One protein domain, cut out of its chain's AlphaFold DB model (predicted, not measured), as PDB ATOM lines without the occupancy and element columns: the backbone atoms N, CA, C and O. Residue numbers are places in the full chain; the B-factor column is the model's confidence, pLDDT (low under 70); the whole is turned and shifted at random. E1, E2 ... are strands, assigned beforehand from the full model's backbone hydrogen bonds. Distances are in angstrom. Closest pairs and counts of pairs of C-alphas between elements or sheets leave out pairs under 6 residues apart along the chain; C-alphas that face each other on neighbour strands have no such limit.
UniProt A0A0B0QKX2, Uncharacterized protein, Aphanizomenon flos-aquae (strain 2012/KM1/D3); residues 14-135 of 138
ATOM      1  N   ILE A  14      41.233  18.866 -28.599       93.75
ATOM      2  CA  ILE A  14      41.918  18.025 -27.617       93.75
ATOM      3  C   ILE A  14      43.097  17.333 -28.293       93.75
ATOM      4  O   ILE A  14      42.939  16.653 -29.305       93.75
ATOM      5  N   PHE A  15      44.281  17.461 -27.697       93.06
ATOM      6  CA  PHE A  15      45.459  16.688 -28.077       93.06
ATOM      7  C   PHE A  15      45.647  15.542 -27.091       93.06
ATOM      8  O   PHE A  15      45.697  15.763 -25.881       93.06
ATOM      9  N   SER A  16      45.752  14.322 -27.605       90.50
ATOM     10  CA  SER A  16      45.941  13.129 -26.787       90.50
ATOM     11  C   SER A  16      47.159  12.342 -27.245       90.50
ATOM     12  O   SER A  16      47.315  12.018 -28.424       90.50
ATOM     13  N   GLY A  17      48.019  12.021 -26.282       84.06
ATOM     14  CA  GLY A  17      49.120  11.094 -26.474       84.06
ATOM     15  C   GLY A  17      48.598   9.663 -26.429       84.06
ATOM     16  O   GLY A  17      48.272   9.167 -25.352       84.06
ATOM     17  N   HIS A  18      48.549   8.973 -27.566       73.38
ATOM     18  CA  HIS A  18      48.285   7.534 -27.581       73.38
ATOM     19  C   HIS A  18      49.344   6.801 -28.388       73.38
ATOM     20  O   HIS A  18      49.810   7.242 -29.430       73.38
ATOM     21  N   ALA A  19      49.748   5.648 -27.883       64.62
ATOM     22  CA  ALA A  19      50.997   5.008 -28.255       64.62
ATOM     23  C   ALA A  19      50.961   4.175 -29.546       64.62
ATOM     24  O   ALA A  19      51.879   3.385 -29.786       64.62
ATOM     25  N   HIS A  20      49.897   4.283 -30.345       79.12
ATOM     26  CA  HIS A  20      49.577   3.226 -31.301       79.12
ATOM     27  C   HIS A  20      49.002   3.685 -32.651       79.12
ATOM     28  O   HIS A  20      48.843   2.829 -33.522       79.12
ATOM     29  N   CYS A  21      48.691   4.968 -32.852       87.12
ATOM     30  CA  CYS A  21      48.195   5.506 -34.124       87.12
ATOM     31  C   CYS A  21      48.336   7.036 -34.185       87.12
ATOM     32  O   CYS A  21      48.494   7.691 -33.155       87.12
ATOM     33  N   PHE A  22      48.221   7.579 -35.399       92.75
ATOM     34  CA  PHE A  22      47.753   8.950 -35.597       92.75
ATOM     35  C   PHE A  22      46.267   8.894 -35.952       92.75
ATOM     36  O   PHE A  22      45.892   8.161 -36.872       92.75
ATOM     37  N   GLU A  23      45.422   9.656 -35.270       93.69
ATOM     38  CA  GLU A  23      43.985   9.685 -35.545       93.69
ATOM     39  C   GLU A  23      43.413  11.088 -35.304       93.69
ATOM     40  O   GLU A  23      43.655  11.703 -34.267       93.69
ATOM     41  N   HIS A  24      42.658  11.605 -36.274       95.00
ATOM     42  CA  HIS A  24      41.832  12.802 -36.114       95.00
ATOM     43  C   HIS A  24      40.382  12.359 -35.987       95.00
ATOM     44  O   HIS A  24      39.816  11.836 -36.946       95.00
ATOM     45  N   LEU A  25      39.793  12.575 -34.813       94.56
ATOM     46  CA  LEU A  25      38.377  12.327 -34.563       94.56
ATOM     47  C   LEU A  25      37.607  13.636 -34.460       94.56
ATOM     48  O   LEU A  25      38.121  14.632 -33.951       94.56
ATOM     49  N   GLN A  26      36.347  13.596 -34.865       94.44
ATOM     50  CA  GLN A  26      35.359  14.602 -34.512       94.44
ATOM     51  C   GLN A  26      34.159  13.903 -33.886       94.44
ATOM     52  O   GLN A  26      33.552  13.038 -34.516       94.44
ATOM     53  N   THR A  27      33.826  14.247 -32.646       94.06
ATOM     54  CA  THR A  27      32.628  13.709 -31.993       94.06
ATOM     55  C   THR A  27      31.366  14.260 -32.647       94.06
ATOM     56  O   THR A  27      31.340  15.381 -33.164       94.06
ATOM     57  N   VAL A  28      30.301  13.461 -32.647       92.81
ATOM     58  CA  VAL A  28      28.987  13.923 -33.111       92.81
ATOM     59  C   VAL A  28      28.280  14.705 -31.997       92.81
ATOM     60  O   VAL A  28      28.888  15.076 -30.992       92.81
ATOM     61  N   ASN A  29      26.983  14.961 -32.154       90.50
ATOM     62  CA  ASN A  29      26.161  15.387 -31.030       90.50
ATOM     63  C   ASN A  29      25.995  14.229 -30.038       90.50
ATOM     64  O   ASN A  29      25.159  13.348 -30.235       90.50
ATOM     65  N   THR A  30      26.800  14.229 -28.984       87.69
ATOM     66  CA  THR A  30      26.720  13.266 -27.880       87.69
ATOM     67  C   THR A  30      25.662  13.660 -26.848       87.69
ATOM     68  O   THR A  30      25.351  12.863 -25.965       87.69
ATOM     69  N   GLY A  31      25.125  14.885 -26.918       86.75
ATOM     70  CA  GLY A  31      24.268  15.474 -25.885       86.75
ATOM     71  C   GLY A  31      25.022  15.923 -24.627       86.75
ATOM     72  O   GLY A  31      24.393  16.364 -23.668       86.75
ATOM     73  N   HIS A  32      26.354  15.824 -24.626       87.38
ATOM     74  CA  HIS A  32      27.216  16.121 -23.486       87.38
ATOM     75  C   HIS A  32      28.299  17.151 -23.847       87.38
ATOM     76  O   HIS A  32      28.391  17.642 -24.972       87.38
ATOM     77  N   ALA A  33      29.129  17.491 -22.858       86.69
ATOM     78  CA  ALA A  33      30.226  18.454 -22.965       86.69
ATOM     79  C   ALA A  33      31.243  18.141 -24.075       86.69
ATOM     80  O   ALA A  33      31.961  19.040 -24.509       86.69
ATOM     81  N   ASP A  34      31.306  16.886 -24.516       88.38
ATOM     82  CA  ASP A  34      32.204  16.396 -25.550       88.38
ATOM     83  C   ASP A  34      31.624  16.474 -26.971       88.38
ATOM     84  O   ASP A  34      32.270  16.011 -27.903       88.38
ATOM     85  N   SER A  35      30.439  17.060 -27.170       89.88
ATOM     86  CA  SER A  35      29.825  17.192 -28.498       89.88
ATOM     87  C   SER A  35      30.626  18.094 -29.442       89.88
ATOM     88  O   SER A  35      31.025  19.200 -29.073       89.88
ATOM     89  N   TYR A  36      30.777  17.655 -30.695       90.31
ATOM     90  CA  TYR A  36      31.425  18.406 -31.783       90.31
ATOM     91  C   TYR A  36      32.889  18.816 -31.531       90.31
ATOM     92  O   TYR A  36      33.382  19.773 -32.130       90.31
ATOM     93  N   ILE A  37      33.603  18.092 -30.668       92.00
ATOM     94  CA  ILE A  37      35.010  18.342 -30.353       92.00
ATOM     95  C   ILE A  37      35.918  17.616 -31.346       92.00
ATOM     96  O   ILE A  37      35.728  16.440 -31.664       92.00
ATOM     97  N   ASN A  38      36.961  18.318 -31.786       94.06
ATOM     98  CA  ASN A  38      38.070  17.732 -32.525       94.06
ATOM     99  C   ASN A  38      39.088  17.104 -31.563       94.06
ATOM    100  O   ASN A  38      39.591  17.778 -30.665       94.06
ATOM    101  N   TYR A  39      39.453  15.847 -31.798       94.62
ATOM    102  CA  TYR A  39      40.546  15.164 -31.113       94.62
ATOM    103  C   TYR A  39      41.663  14.868 -32.103       94.62
ATOM    104  O   TYR A  39      41.426  14.267 -33.150       94.62
ATOM    105  N   ILE A  40      42.889  15.233 -31.744       95.38
ATOM    106  CA  ILE A  40      44.101  14.804 -32.433       95.38
ATOM    107  C   ILE A  40      44.843  13.858 -31.508       95.38
ATOM    108  O   ILE A  40      45.381  14.245 -30.470       95.38
ATOM    109  N   ILE A  41      44.851  12.597 -31.906       93.31
ATOM    110  CA  ILE A  41      45.556  11.523 -31.239       93.31
ATOM    111  C   ILE A  41      46.853  11.315 -32.005       93.31
ATOM    112  O   ILE A  41      46.837  11.042 -33.204       93.31
ATOM    113  N   ALA A  42      47.979  11.456 -31.320       90.50
ATOM    114  CA  ALA A  42      49.288  11.198 -31.895       90.50
ATOM    115  C   ALA A  42      50.196  10.548 -30.851       90.50
ATOM    116  O   ALA A  42      50.030  10.742 -29.647       90.50
ATOM    117  N   GLY A  43      51.171   9.778 -31.314       79.88
ATOM    118  CA  GLY A  43      52.153   9.131 -30.454       79.88
ATOM    119  C   GLY A  43      52.597   7.772 -30.980       79.88
ATOM    120  O   GLY A  43      52.022   7.196 -31.904       79.88
ATOM    121  N   GLY A  44      53.668   7.251 -30.384       65.94
ATOM    122  CA  GLY A  44      54.294   6.010 -30.830       65.94
ATOM    123  C   GLY A  44      55.199   5.407 -29.767       65.94
ATOM    124  O   GLY A  44      56.401   5.309 -29.977       65.94
ATOM    125  N   SER A  45      54.648   4.977 -28.625       64.44
ATOM    126  CA  SER A  45      55.455   4.397 -27.533       64.44
ATOM    127  C   SER A  45      55.937   2.954 -27.798       64.44
ATOM    128  O   SER A  45      56.316   2.224 -26.887       64.44
ATOM    129  N   GLY A  46      55.944   2.518 -29.063       60.06
ATOM    130  CA  GLY A  46      56.611   1.295 -29.527       60.06
ATOM    131  C   GLY A  46      55.899  -0.027 -29.217       60.06
ATOM    132  O   GLY A  46      56.153  -1.031 -29.887       60.06
ATOM    133  N   ARG A  47      54.955  -0.080 -28.268       63.12
ATOM    134  CA  ARG A  47      54.278  -1.340 -27.912       63.12
ATOM    135  C   ARG A  47      53.080  -1.622 -28.826       63.12
ATOM    136  O   ARG A  47      51.948  -1.373 -28.456       63.12
ATOM    137  N   ARG A  48      53.337  -2.193 -30.011       73.44
ATOM    138  CA  ARG A  48      52.346  -2.655 -31.017       73.44
ATOM    139  C   ARG A  48      51.372  -1.566 -31.493       73.44
ATOM    140  O   ARG A  48      50.329  -1.330 -30.896       73.44
ATOM    141  N   LEU A  49      51.669  -0.975 -32.645       79.69
ATOM    142  CA  LEU A  49      50.763  -0.050 -33.331       79.69
ATOM    143  C   LEU A  49      49.405  -0.707 -33.649       79.69
ATOM    144  O   LEU A  49      49.326  -1.906 -33.960       79.69
ATOM    145  N   ARG A  50      48.328   0.081 -33.610       84.94
ATOM    146  CA  ARG A  50      46.992  -0.356 -34.018       84.94
ATOM    147  C   ARG A  50      46.974  -0.571 -35.525       84.94
ATOM    148  O   ARG A  50      47.616   0.163 -36.274       84.94
ATOM    149  N   ARG A  51      46.258  -1.604 -35.974       86.56
ATOM    150  CA  ARG A  51      46.079  -1.866 -37.409       86.56
ATOM    151  C   ARG A  51      45.300  -0.727 -38.059       86.56
ATOM    152  O   ARG A  51      44.507  -0.071 -37.387       86.56
ATOM    153  N   GLN A  52      45.534  -0.518 -39.352       88.50
ATOM    154  CA  GLN A  52      44.695   0.327 -40.190       88.50
ATOM    155  C   GLN A  52      43.238  -0.126 -40.049       88.50
ATOM    156  O   GLN A  52      42.947  -1.312 -40.238       88.50
ATOM    157  N   ARG A  53      42.352   0.808 -39.680       85.06
ATOM    158  CA  ARG A  53      40.921   0.532 -39.520       85.06
ATOM    159  C   ARG A  53      40.333  -0.009 -40.823       85.06
ATOM    160  O   ARG A  53      40.634   0.509 -41.896       85.06
ATOM    161  N   GLN A  54      39.497  -1.038 -40.696       81.75
ATOM    162  CA  GLN A  54      38.662  -1.568 -41.781       81.75
ATOM    163  C   GLN A  54      37.206  -1.093 -41.654       81.75
ATOM    164  O   GLN A  54      36.495  -1.035 -42.649       81.75
ATOM    165  N   GLU A  55      36.779  -0.704 -40.447       75.00
ATOM    166  CA  GLU A  55      35.386  -0.391 -40.070       75.00
ATOM    167  C   GLU A  55      34.880   0.968 -40.596       75.00
ATOM    168  O   GLU A  55      33.890   1.509 -40.115       75.00
ATOM    169  N   GLY A  56      35.543   1.532 -41.605       82.62
ATOM    170  CA  GLY A  56      35.178   2.821 -42.177       82.62
ATOM    171  C   GLY A  56      35.430   4.000 -41.234       82.62
ATOM    172  O   GLY A  56      36.274   3.952 -40.337       82.62
ATOM    173  N   ARG A  57      34.733   5.106 -41.511       91.25
ATOM    174  CA  ARG A  57      34.923   6.394 -40.831       91.25
ATOM    175  C   ARG A  57      34.194   6.476 -39.494       91.25
ATOM    176  O   ARG A  57      34.566   7.284 -38.654       91.25
ATOM    177  N   GLU A  58      33.132   5.708 -39.309       94.56
ATOM    178  CA  GLU A  58      32.213   5.907 -38.193       94.56
ATOM    179  C   GLU A  58      32.667   5.142 -36.953       94.56
ATOM    180  O   GLU A  58      32.993   3.959 -37.010       94.56
ATOM    181  N   LEU A  59      32.670   5.828 -35.814       92.88
ATOM    182  CA  LEU A  59      32.873   5.215 -34.513       92.88
ATOM    183  C   LEU A  59      31.517   4.976 -33.877       92.88
ATOM    184  O   LEU A  59      30.754   5.922 -33.670       92.88
ATOM    185  N   LEU A  60      31.236   3.711 -33.584       93.69
ATOM    186  CA  LEU A  60      30.013   3.257 -32.942       93.69
ATOM    187  C   LEU A  60      30.319   2.800 -31.515       93.69
ATOM    188  O   LEU A  60      31.364   2.199 -31.263       93.69
ATOM    189  N   GLU A  61      29.389   3.041 -30.605       91.94
ATOM    190  CA  GLU A  61      29.448   2.559 -29.229       91.94
ATOM    191  C   GLU A  61      28.121   1.899 -28.846       91.94
ATOM    192  O   GLU A  61      27.050   2.280 -29.334       91.94
ATOM    193  N   THR A  62      28.205   0.881 -27.991       93.81
ATOM    194  CA  THR A  62      27.044   0.172 -27.453       93.81
ATOM    195  C   THR A  62      26.660   0.786 -26.116       93.81
ATOM    196  O   THR A  62      27.419   0.726 -25.153       93.81
ATOM    197  N   PHE A  63      25.449   1.323 -26.043       90.00
ATOM    198  CA  PHE A  63      24.864   1.895 -24.840       90.00
ATOM    199  C   PHE A  63      23.868   0.912 -24.235       90.00
ATOM    200  O   PHE A  63      23.011   0.387 -24.946       90.00
ATOM    201  N   ASN A  64      23.955   0.709 -22.922       91.50
ATOM    202  CA  ASN A  64      22.965  -0.033 -22.152       91.50
ATOM    203  C   ASN A  64      22.087   0.959 -21.383       91.50
ATOM    204  O   ASN A  64      22.561   1.605 -20.449       91.50
ATOM    205  N   ASN A  65      20.820   1.064 -21.777       86.06
ATOM    206  CA  ASN A  65      19.828   1.875 -21.083       86.06
ATOM    207  C   ASN A  65      18.775   0.951 -20.474       86.06
ATOM    208  O   ASN A  65      17.881   0.478 -21.170       86.06
ATOM    209  N   ASN A  66      18.878   0.708 -19.167       84.06
ATOM    210  CA  ASN A  66      17.914  -0.088 -18.398       84.06
ATOM    211  C   ASN A  66      17.639  -1.489 -18.985       84.06
ATOM    212  O   ASN A  66      16.515  -1.980 -18.914       84.06
ATOM    213  N   GLY A  67      18.663  -2.138 -19.549       85.00
ATOM    214  CA  GLY A  67      18.562  -3.481 -20.123       85.00
ATOM    215  C   GLY A  67      18.335  -3.516 -21.635       85.00
ATOM    216  O   GLY A  67      18.456  -4.592 -22.216       85.00
ATOM    217  N   ASP A  68      18.073  -2.373 -22.276       90.06
ATOM    218  CA  ASP A  68      18.012  -2.273 -23.734       90.06
ATOM    219  C   ASP A  68      19.366  -1.837 -24.314       90.06
ATOM    220  O   ASP A  68      19.985  -0.865 -23.856       90.06
ATOM    221  N   LEU A  69      19.840  -2.581 -25.314       93.31
ATOM    222  CA  LEU A  69      21.124  -2.350 -25.972       93.31
ATOM    223  C   LEU A  69      20.896  -1.551 -27.251       93.31
ATOM    224  O   LEU A  69      20.262  -2.025 -28.189       93.31
ATOM    225  N   SER A  70      21.485  -0.360 -27.323       92.56
ATOM    226  CA  SER A  70      21.457   0.458 -28.537       92.56
ATOM    227  C   SER A  70      22.866   0.751 -29.032       92.56
ATOM    228  O   SER A  70      23.742   1.105 -28.248       92.56
ATOM    229  N   ILE A  71      23.084   0.623 -30.339       93.56
ATOM    230  CA  ILE A  71      24.336   1.010 -30.990       93.56
ATOM    231  C   ILE A  71      24.143   2.406 -31.567       93.56
ATOM    232  O   ILE A  71      23.176   2.652 -32.290       93.56
ATOM    233  N   ARG A  72      25.043   3.331 -31.240       93.06
ATOM    234  CA  ARG A  72      24.971   4.713 -31.725       93.06
ATOM    235  C   ARG A  72      26.327   5.171 -32.214       93.06
ATOM    236  O   ARG A  72      27.358   4.788 -31.668       93.06
ATOM    237  N   LYS A  73      26.311   6.026 -33.228       94.31
ATOM    238  CA  LYS A  73      27.504   6.734 -33.674       94.31
ATOM    239  C   LYS A  73      27.899   7.782 -32.640       94.31
ATOM    240  O   LYS A  73      27.052   8.560 -32.212       94.31
ATOM    241  N   VAL A  74      29.177   7.809 -32.283       95.12
ATOM    242  CA  VAL A  74      29.747   8.736 -31.291       95.12
ATOM    243  C   VAL A  74      30.772   9.692 -31.898       95.12
ATOM    244  O   VAL A  74      30.941  10.806 -31.409       95.12
ATOM    245  N   ALA A  75      31.416   9.311 -33.004       95.31
ATOM    246  CA  ALA A  75      32.398  10.153 -33.679       95.31
ATOM    247  C   ALA A  75      32.636   9.730 -35.137       95.31
ATOM    248  O   ALA A  75      32.267   8.635 -35.565       95.31
ATOM    249  N   ASP A  76      33.286  10.605 -35.894       95.56
ATOM    250  CA  ASP A  76      33.870  10.337 -37.201       95.56
ATOM    251  C   ASP A  76      35.404  10.374 -37.109       95.56
ATOM    252  O   ASP A  76      35.986  11.350 -36.642       95.56
ATOM    253  N   SER A  77      36.064   9.330 -37.604       94.81
ATOM    254  CA  SER A  77      37.509   9.264 -37.816       94.81
ATOM    255  C   SER A  77      37.884   9.906 -39.149       94.81
ATOM    256  O   SER A  77      37.935   9.243 -40.183       94.81
ATOM    257  N   LEU A  78      38.179  11.202 -39.132       94.62
ATOM    258  CA  LEU A  78      38.487  12.006 -40.315       94.62
ATOM    259  C   LEU A  78      39.834  11.649 -40.962       94.62
ATOM    260  O   LEU A  78      39.975  11.735 -42.181       94.62
ATOM    261  N   LEU A  79      40.803  11.200 -40.164       93.88
ATOM    262  CA  LEU A  79      42.069  10.644 -40.641       93.88
ATOM    263  C   LEU A  79      42.534   9.555 -39.680       93.88
ATOM    264  O   LEU A  79      42.540   9.775 -38.474       93.88
ATOM    265  N   TYR A  80      42.983   8.418 -40.211       93.19
ATOM    266  CA  TYR A  80      43.560   7.339 -39.414       93.19
ATOM    267  C   TYR A  80      44.820   6.785 -40.070       93.19
ATOM    268  O   TYR A  80      44.796   6.347 -41.226       93.19
ATOM    269  N   VAL A  81      45.908   6.748 -39.307       92.00
ATOM    270  CA  VAL A  81      47.180   6.150 -39.703       92.00
ATOM    271  C   VAL A  81      47.532   5.063 -38.699       92.00
ATOM    272  O   VAL A  81      47.984   5.333 -37.584       92.00
ATOM    273  N   GLY A  82      47.318   3.816 -39.111       90.75
ATOM    274  CA  GLY A  82      47.726   2.629 -38.371       90.75
ATOM    275  C   GLY A  82      48.651   1.740 -39.188       90.75
ATOM    276  O   GLY A  82      48.882   1.952 -40.380       90.75
ATOM    277  N   ARG A  83      49.178   0.699 -38.543       90.44
ATOM    278  CA  ARG A  83      50.020  -0.284 -39.226       90.44
ATOM    279  C   ARG A  83      49.239  -1.037 -40.297       90.44
ATOM    280  O   ARG A  83      48.079  -1.399 -40.096       90.44
ATOM    281  N   SER A  84      49.903  -1.343 -41.398       88.94
ATOM    282  CA  SER A  84      49.337  -2.098 -42.519       88.94
ATOM    283  C   SER A  84      50.318  -3.165 -43.003       88.94
ATOM    284  O   SER A  84      51.468  -3.194 -42.564       88.94
ATOM    285  N   GLY A  85      49.843  -4.072 -43.859       86.44
ATOM    286  CA  GLY A  85      50.640  -5.183 -44.382       86.44
ATOM    287  C   GLY A  85      50.914  -6.298 -43.368       86.44
ATOM    288  O   GLY A  85      50.503  -6.254 -42.200       86.44
ATOM    289  N   SER A  86      51.614  -7.327 -43.835       80.12
ATOM    290  CA  SER A  86      52.038  -8.489 -43.054       80.12
ATOM    291  C   SER A  86      53.468  -8.888 -43.437       80.12
ATOM    292  O   SER A  86      53.938  -8.595 -44.533       80.12
ATOM    293  N   GLY A  87      54.195  -9.517 -42.506       81.00
ATOM    294  CA  GLY A  87      55.571  -9.968 -42.747       81.00
ATOM    295  C   GLY A  87      56.499  -8.849 -43.241       81.00
ATOM    296  O   GLY A  87      56.576  -7.781 -42.627       81.00
ATOM    297  N   PHE A  88      57.182  -9.098 -44.360       76.56
ATOM    298  CA  PHE A  88      58.121  -8.161 -44.989       76.56
ATOM    299  C   PHE A  88      57.456  -6.899 -45.559       76.56
ATOM    300  O   PHE A  88      58.116  -5.872 -45.674       76.56
ATOM    301  N   GLU A  89      56.151  -6.935 -45.838       80.44
ATOM    302  CA  GLU A  89      55.380  -5.774 -46.301       80.44
ATOM    303  C   GLU A  89      54.789  -4.958 -45.143       80.44
ATOM    304  O   GLU A  89      54.017  -4.022 -45.363       80.44
ATOM    305  N   SER A  90      55.108  -5.314 -43.893       86.06
ATOM    306  CA  SER A  90      54.589  -4.586 -42.740       86.06
ATOM    307  C   SER A  90      55.093  -3.143 -42.720       86.06
ATOM    308  O   SER A  90      56.287  -2.870 -42.849       86.06
ATOM    309  N   LYS A  91      54.149  -2.218 -42.535       90.00
ATOM    310  CA  LYS A  91      54.389  -0.783 -42.394       90.00
ATOM    311  C   LYS A  91      53.998  -0.363 -40.994       90.00
ATOM    312  O   LYS A  91      52.849  -0.565 -40.588       90.00
ATOM    313  N   GLN A  92      54.943   0.196 -40.252       89.88
ATOM    314  CA  GLN A  92      54.746   0.606 -38.866       89.88
ATOM    315  C   GLN A  92      54.889   2.129 -38.748       89.88
ATOM    316  O   GLN A  92      56.017   2.607 -38.657       89.88
ATOM    317  N   PRO A  93      53.780   2.893 -38.778       90.62
ATOM    318  CA  PRO A  93      53.822   4.346 -38.657       90.62
ATOM    319  C   PRO A  93      54.062   4.811 -37.220       90.62
ATOM    320  O   PRO A  93      53.292   4.503 -36.312       90.62
ATOM    321  N   TYR A  94      55.095   5.623 -37.039       90.12
ATOM    322  CA  TYR A  94      55.360   6.395 -35.835       90.12
ATOM    323  C   TYR A  94      54.993   7.836 -36.129       90.12
ATOM    324  O   TYR A  94      55.362   8.369 -37.174       90.12
ATOM    325  N   SER A  95      54.223   8.444 -35.232       90.56
ATOM    326  CA  SER A  95      53.642   9.751 -35.491       90.56
ATOM    327  C   SER A  95      53.864  10.721 -34.349       90.56
ATOM    328  O   SER A  95      53.810  10.357 -33.171       90.56
ATOM    329  N   CYS A  96      54.055  11.976 -34.720       91.00
ATOM    330  CA  CYS A  96      53.826  13.123 -33.865       91.00
ATOM    331  C   CYS A  96      53.052  14.181 -34.660       91.00
ATOM    332  O   CYS A  96      52.708  13.996 -35.831       91.00
ATOM    333  N   VAL A  97      52.724  15.283 -34.000       93.56
ATOM    334  CA  VAL A  97      51.997  16.382 -34.620       93.56
ATOM    335  C   VAL A  97      52.710  17.684 -34.317       93.56
ATOM    336  O   VAL A  97      53.057  17.961 -33.170       93.56
ATOM    337  N   ARG A  98      52.921  18.490 -35.355       95.25
ATOM    338  CA  ARG A  98      53.226  19.908 -35.205       95.25
ATOM    339  C   ARG A  98      51.917  20.682 -35.283       95.25
ATOM    340  O   ARG A  98      51.106  20.443 -36.177       95.25
ATOM    341  N   VAL A  99      51.737  21.605 -34.346       96.00
ATOM    342  CA  VAL A  99      50.554  22.459 -34.258       96.00
ATOM    343  C   VAL A  99      51.009  23.905 -34.325       96.00
ATOM    344  O   VAL A  99      51.694  24.375 -33.419       96.00
ATOM    345  N   ASP A 100      50.619  24.606 -35.383       96.62
ATOM    346  CA  ASP A 100      50.804  26.052 -35.471       96.62
ATOM    347  C   ASP A 100      49.485  26.740 -35.084       96.62
ATOM    348  O   ASP A 100      48.430  26.478 -35.672       96.62
ATOM    349  N   VAL A 101      49.535  27.603 -34.067       94.50
ATOM    350  CA  VAL A 101      48.380  28.393 -33.619       94.50
ATOM    351  C   VAL A 101      48.291  29.647 -34.479       94.50
ATOM    352  O   VAL A 101      49.209  30.464 -34.506       94.50
ATOM    353  N   LEU A 102      47.185  29.789 -35.198       93.94
ATOM    354  CA  LEU A 102      46.921  30.908 -36.093       93.94
ATOM    355  C   LEU A 102      45.991  31.927 -35.418       93.94
ATOM    356  O   LEU A 102      45.239  31.603 -34.497       93.94
ATOM    357  N   GLY A 103      46.000  33.163 -35.920       89.69
ATOM    358  CA  GLY A 103      45.116  34.223 -35.432       89.69
ATOM    359  C   GLY A 103      43.624  33.940 -35.667       89.69
ATOM    360  O   GLY A 103      43.233  33.320 -36.661       89.69
ATOM    361  N   GLY A 104      42.784  34.438 -34.759       85.56
ATOM    362  CA  GLY A 104      41.325  34.324 -34.807       85.56
ATOM    363  C   GLY A 104      40.707  34.176 -33.416       85.56
ATOM    364  O   GLY A 104      41.407  33.865 -32.454       85.56
ATOM    365  N   PHE A 105      39.395  34.396 -33.317       82.44
ATOM    366  CA  PHE A 105      38.613  34.041 -32.135       82.44
ATOM    367  C   PHE A 105      37.304  33.356 -32.568       82.44
ATOM    368  O   PHE A 105      36.446  34.029 -33.145       82.44
ATOM    369  N   PRO A 106      37.137  32.042 -32.326       84.19
ATOM    370  CA  PRO A 106      38.097  31.126 -31.694       84.19
ATOM    371  C   PRO A 106      39.377  30.921 -32.521       84.19
ATOM    372  O   PRO A 106      39.431  31.251 -33.712       84.19
ATOM    373  N   ALA A 107      40.428  30.425 -31.862       88.38
ATOM    374  CA  ALA A 107      41.725  30.207 -32.493       88.38
ATOM    375  C   ALA A 107      41.615  29.164 -33.615       88.38
ATOM    376  O   ALA A 107      40.795  28.244 -33.561       88.38
ATOM    377  N   LYS A 108      42.458  29.301 -34.640       92.62
ATOM    378  CA  LYS A 108      42.572  28.307 -35.714       92.62
ATOM    379  C   LYS A 108      43.880  27.550 -35.538       92.62
ATOM    380  O   LYS A 108      44.895  28.152 -35.196       92.62
ATOM    381  N   PHE A 109      43.875  26.252 -35.807       95.06
ATOM    382  CA  PHE A 109      45.041  25.393 -35.610       95.06
ATOM    383  C   PHE A 109      45.438  24.753 -36.929       95.06
ATOM    384  O   PHE A 109      44.641  24.027 -37.521       95.06
ATOM    385  N   MET A 110      46.662  25.000 -37.393       97.00
ATOM    386  CA  MET A 110      47.234  24.229 -38.490       97.00
ATOM    387  C   MET A 110      47.829  22.944 -37.923       97.00
ATOM    388  O   MET A 110      48.775  22.974 -37.137       97.00
ATOM    389  N   ILE A 111      47.254  21.817 -38.323       97.00
ATOM    390  CA  ILE A 111      47.693  20.483 -37.942       97.00
ATOM    391  C   ILE A 111      48.603  19.953 -39.040       97.00
ATOM    392  O   ILE A 111      48.171  19.748 -40.175       97.00
ATOM    393  N   THR A 112      49.861  19.709 -38.683       96.81
ATOM    394  CA  THR A 112      50.850  19.074 -39.555       96.81
ATOM    395  C   THR A 112      51.223  17.718 -38.961       96.81
ATOM    396  O   THR A 112      52.006  17.663 -38.008       96.81
ATOM    397  N   PRO A 113      50.669  16.608 -39.483       94.62
ATOM    398  CA  PRO A 113      51.109  15.281 -39.084       94.62
ATOM    399  C   PRO A 113      52.537  15.044 -39.553       94.62
ATOM    400  O   PRO A 113      52.866  15.273 -40.719       94.62
ATOM    401  N   LEU A 114      53.359  14.524 -38.657       93.19
ATOM    402  CA  LEU A 114      54.708  14.079 -38.960       93.19
ATOM    403  C   LEU A 114      54.721  12.568 -38.755       93.19
ATOM    404  O   LEU A 114      54.528  12.098 -37.633       93.19
ATOM    405  N   VAL A 115      54.864  11.812 -39.844       92.44
ATOM    406  CA  VAL A 115      54.799  10.348 -39.819       92.44
ATOM    407  C   VAL A 115      56.034   9.766 -40.486       92.44
ATOM    408  O   VAL A 115      56.290  10.023 -41.661       92.44
ATOM    409  N   THR A 116      56.738   8.910 -39.754       92.25
ATOM    410  CA  THR A 116      57.811   8.072 -40.295       92.25
ATOM    411  C   THR A 116      57.407   6.613 -40.126       92.25
ATOM    412  O   THR A 116      56.972   6.187 -39.055       92.25
ATOM    413  N   GLU A 117      57.513   5.832 -41.193       91.44
ATOM    414  CA  GLU A 117      57.135   4.425 -41.223       91.44
ATOM    415  C   GLU A 117      58.380   3.536 -41.243       91.44
ATOM    416  O   GLU A 117      59.303   3.760 -42.025       91.44
ATOM    417  N   LEU A 118      58.392   2.490 -40.417       90.31
ATOM    418  CA  LEU A 118      59.331   1.382 -40.580       90.31
ATOM    419  C   LEU A 118      58.725   0.387 -41.581       90.31
ATOM    420  O   LEU A 118      57.709  -0.247 -41.281       90.31
ATOM    421  N   VAL A 119      59.334   0.273 -42.764       90.00
ATOM    422  CA  VAL A 119      58.905  -0.584 -43.882       90.00
ATOM    423  C   VAL A 119      60.052  -1.512 -44.263       90.00
ATOM    424  O   VAL A 119      61.129  -1.047 -44.629       90.00
ATOM    425  N   ALA A 120      59.846  -2.828 -44.158       87.25
ATOM    426  CA  ALA A 120      60.885  -3.831 -44.437       87.25
ATOM    427  C   ALA A 120      62.236  -3.539 -43.729       87.25
ATOM    428  O   ALA A 120      63.310  -3.732 -44.297       87.25
ATOM    429  N   GLY A 121      62.183  -3.020 -42.495       86.38
ATOM    430  CA  GLY A 121      63.367  -2.665 -41.701       86.38
ATOM    431  C   GLY A 121      64.030  -1.329 -42.063       86.38
ATOM    432  O   GLY A 121      65.043  -0.984 -41.462       86.38
ATOM    433  N   LYS A 122      63.474  -0.564 -43.008       90.81
ATOM    434  CA  LYS A 122      63.967   0.762 -43.400       90.81
ATOM    435  C   LYS A 122      62.997   1.851 -42.962       90.81
ATOM    436  O   LYS A 122      61.784   1.668 -43.029       90.81
ATOM    437  N   TRP A 123      63.545   2.973 -42.514       92.31
ATOM    438  CA  TRP A 123      62.764   4.155 -42.168       92.31
ATOM    439  C   TRP A 123      62.445   4.956 -43.428       92.31
ATOM    440  O   TRP A 123      63.346   5.274 -44.204       92.31
ATOM    441  N   CYS A 124      61.166   5.266 -43.615       92.00
ATOM    442  CA  CYS A 124      60.652   6.031 -44.742       92.00
ATOM    443  C   CYS A 124      59.731   7.137 -44.231       92.00
ATOM    444  O   CYS A 124      58.852   6.878 -43.407       92.00
ATOM    445  N   ASP A 125      59.873   8.347 -44.758       92.12
ATOM    446  CA  ASP A 125      58.954   9.430 -44.427       92.12
ATOM    447  C   ASP A 125      57.643   9.291 -45.196       92.12
ATOM    448  O   ASP A 125      57.616   9.029 -46.402       92.12
ATOM    449  N   ARG A 126      56.531   9.493 -44.486       90.69
ATOM    450  CA  ARG A 126      55.190   9.540 -45.059       90.69
ATOM    451  C   ARG A 126      54.655  10.955 -44.946       90.69
ATOM    452  O   ARG A 126      54.218  11.397 -43.884       90.69
ATOM    453  N   GLN A 127      54.639  11.651 -46.074       90.50
ATOM    454  CA  GLN A 127      54.092  12.996 -46.132       90.50
ATOM    455  C   GLN A 127      52.561  12.955 -46.096       90.50
ATOM    456  O   GLN A 127      51.916  12.269 -46.892       90.50
ATOM    457  N   LEU A 128      51.978  13.711 -45.171       93.31
ATOM    458  CA  LEU A 128      50.543  13.953 -45.091       93.31
ATOM    459  C   LEU A 128      50.287  15.440 -45.300       93.31
ATOM    460  O   LEU A 128      51.067  16.286 -44.865       93.31
ATOM    461  N   LYS A 129      49.194  15.760 -45.996       94.56
ATOM    462  CA  LYS A 129      48.815  17.148 -46.251       94.56
ATOM    463  C   LYS A 129      48.390  17.801 -44.926       94.56
ATOM    464  O   LYS A 129      47.507  17.243 -44.277       94.56
ATOM    465  N   PRO A 130      48.949  18.962 -44.543       96.62
ATOM    466  CA  PRO A 130      48.456  19.725 -43.400       96.62
ATOM    467  C   PRO A 130      47.021  20.217 -43.615       96.62
ATOM    468  O   PRO A 130      46.602  20.464 -44.752       96.62
ATOM    469  N   TRP A 131      46.278  20.421 -42.530       96.81
ATOM    470  CA  TRP A 131      44.942  21.026 -42.577       96.81
ATOM    471  C   TRP A 131      44.724  22.003 -41.432       96.81
ATOM    472  O   TRP A 131      45.449  22.000 -40.441       96.81
ATOM    473  N   ILE A 132      43.712  22.856 -41.580       95.38
ATOM    474  CA  ILE A 132      43.316  23.812 -40.550       95.38
ATOM    475  C   ILE A 132      42.065  23.288 -39.858       95.38
ATOM    476  O   ILE A 132      41.070  22.985 -40.516       95.38
ATOM    477  N   ILE A 133      42.110  23.231 -38.532       93.25
ATOM    478  CA  ILE A 133      40.936  23.061 -37.686       93.25
ATOM    479  C   ILE A 133      40.512  24.441 -37.201       93.25
ATOM    480  O   ILE A 133      41.316  25.217 -36.683       93.25
ATOM    481  N   TYR A 134      39.236  24.742 -37.390       86.94
ATOM    482  CA  TYR A 134      38.579  25.902 -36.818       86.94
ATOM    483  C   TYR A 134      37.172  25.474 -36.413       86.94
ATOM    484  O   TYR A 134      36.490  24.799 -37.183       86.94
ATOM    485  N   ASN A 135      36.747  25.856 -35.214       76.69
ATOM    486  CA  ASN A 135      35.361  25.691 -34.804       76.69
ATOM    487  C   ASN A 135      34.651  27.004 -35.117       76.69
ATOM    488  O   ASN A 135      34.845  27.970 -34.382       76.69
TER     489      ASN A 135
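AT A GLANCE: This is residues 14 to 135 of the 138 residues of an uncharacterized protein of Aphanizomenon flos-aquae (strain 2012/KM1/D3) (UniProt A0A0B0QKX2). What does the model look like? Two strongly twisted sheets stand partly face to face as a sandwich, their strands crossed at 65 degrees: E1, E3, E2, E5 and E4 form one, curled like part of a barrel, and the long hairpin of E6 and E7, with E8 and E9, forms the other. Residues 64 to 69, where the hairpin of E4 and E5 turns, stick out. What is it built of? The 122 printed residues hold nine named strands, E1 to E9 along the chain, and no named helix, an all-strand class; the first sheet is mixed, in the order E1 E3 E2 E5 E4, and the second is branched and antiparallel. How large is it? It is flat, 51 by 44 by 21 A, and only just loose, close to compact, with a radius of gyration of the C-alphas of 16.5 A.

HOW THE PARTS SIT: How is the first sheet paired? Edge strand E1, residues 14 to 17, is parallel to E3, residues 38 to 42, with N 16 and O 40 2.9 A apart; E3 forms an antiparallel hairpin with E2, residues 22 to 27, with N 23 and O 41 at 2.9 A. E5, residues 68 to 81, is antiparallel to E2, with N 24 and O 79 at 2.9 A, and forms a hairpin with edge strand E4, residues 58 to 65, with N 63 and O 70 at 2.8 A. How is the second paired? E6, residues 91 to 102, E7, residues 108 to 119, and E8, residues 122 to 127, form a meander, each strand the antiparallel neighbour of the one before, with N 98 and O 112 at 2.9 A and N 117 and O 124 at 2.8 A. E6 lies on one side of E7, and E8 and E9, residues 131 to 133, on the other; N 111 and O 131 are 2.8 A apart. Where do the sheets meet? The closest C-alphas of E3 and E6 are those of Ala 42 and Cys 96, 5.3 A apart, while E4 is apart from E6.

IN THESE COORDINATES: Where does the printed part begin and end its strands? E1 begins at C-alpha 14 (41.918, 18.025, -27.617), and E9 ends at C-alpha 133 (40.936, 23.061, -37.686). Which strands are long? E5 is 34.3 A long and bends by 79 degrees at residue 78; E7 is 34.2 A, E6 33.2 A and E4 21.5 A.

THE WHOLE: How far does it reach? The two C-alphas farthest apart, those of Asn 66 and Lys 122, are 52.4 A apart. Is it continuous and confident? The printed part has no cut, and the link E3 to E4, residues 43 to 57, is long. Mean pLDDT of the printed part is 88.9, with residue 19 and residues 44 to 47 under 70.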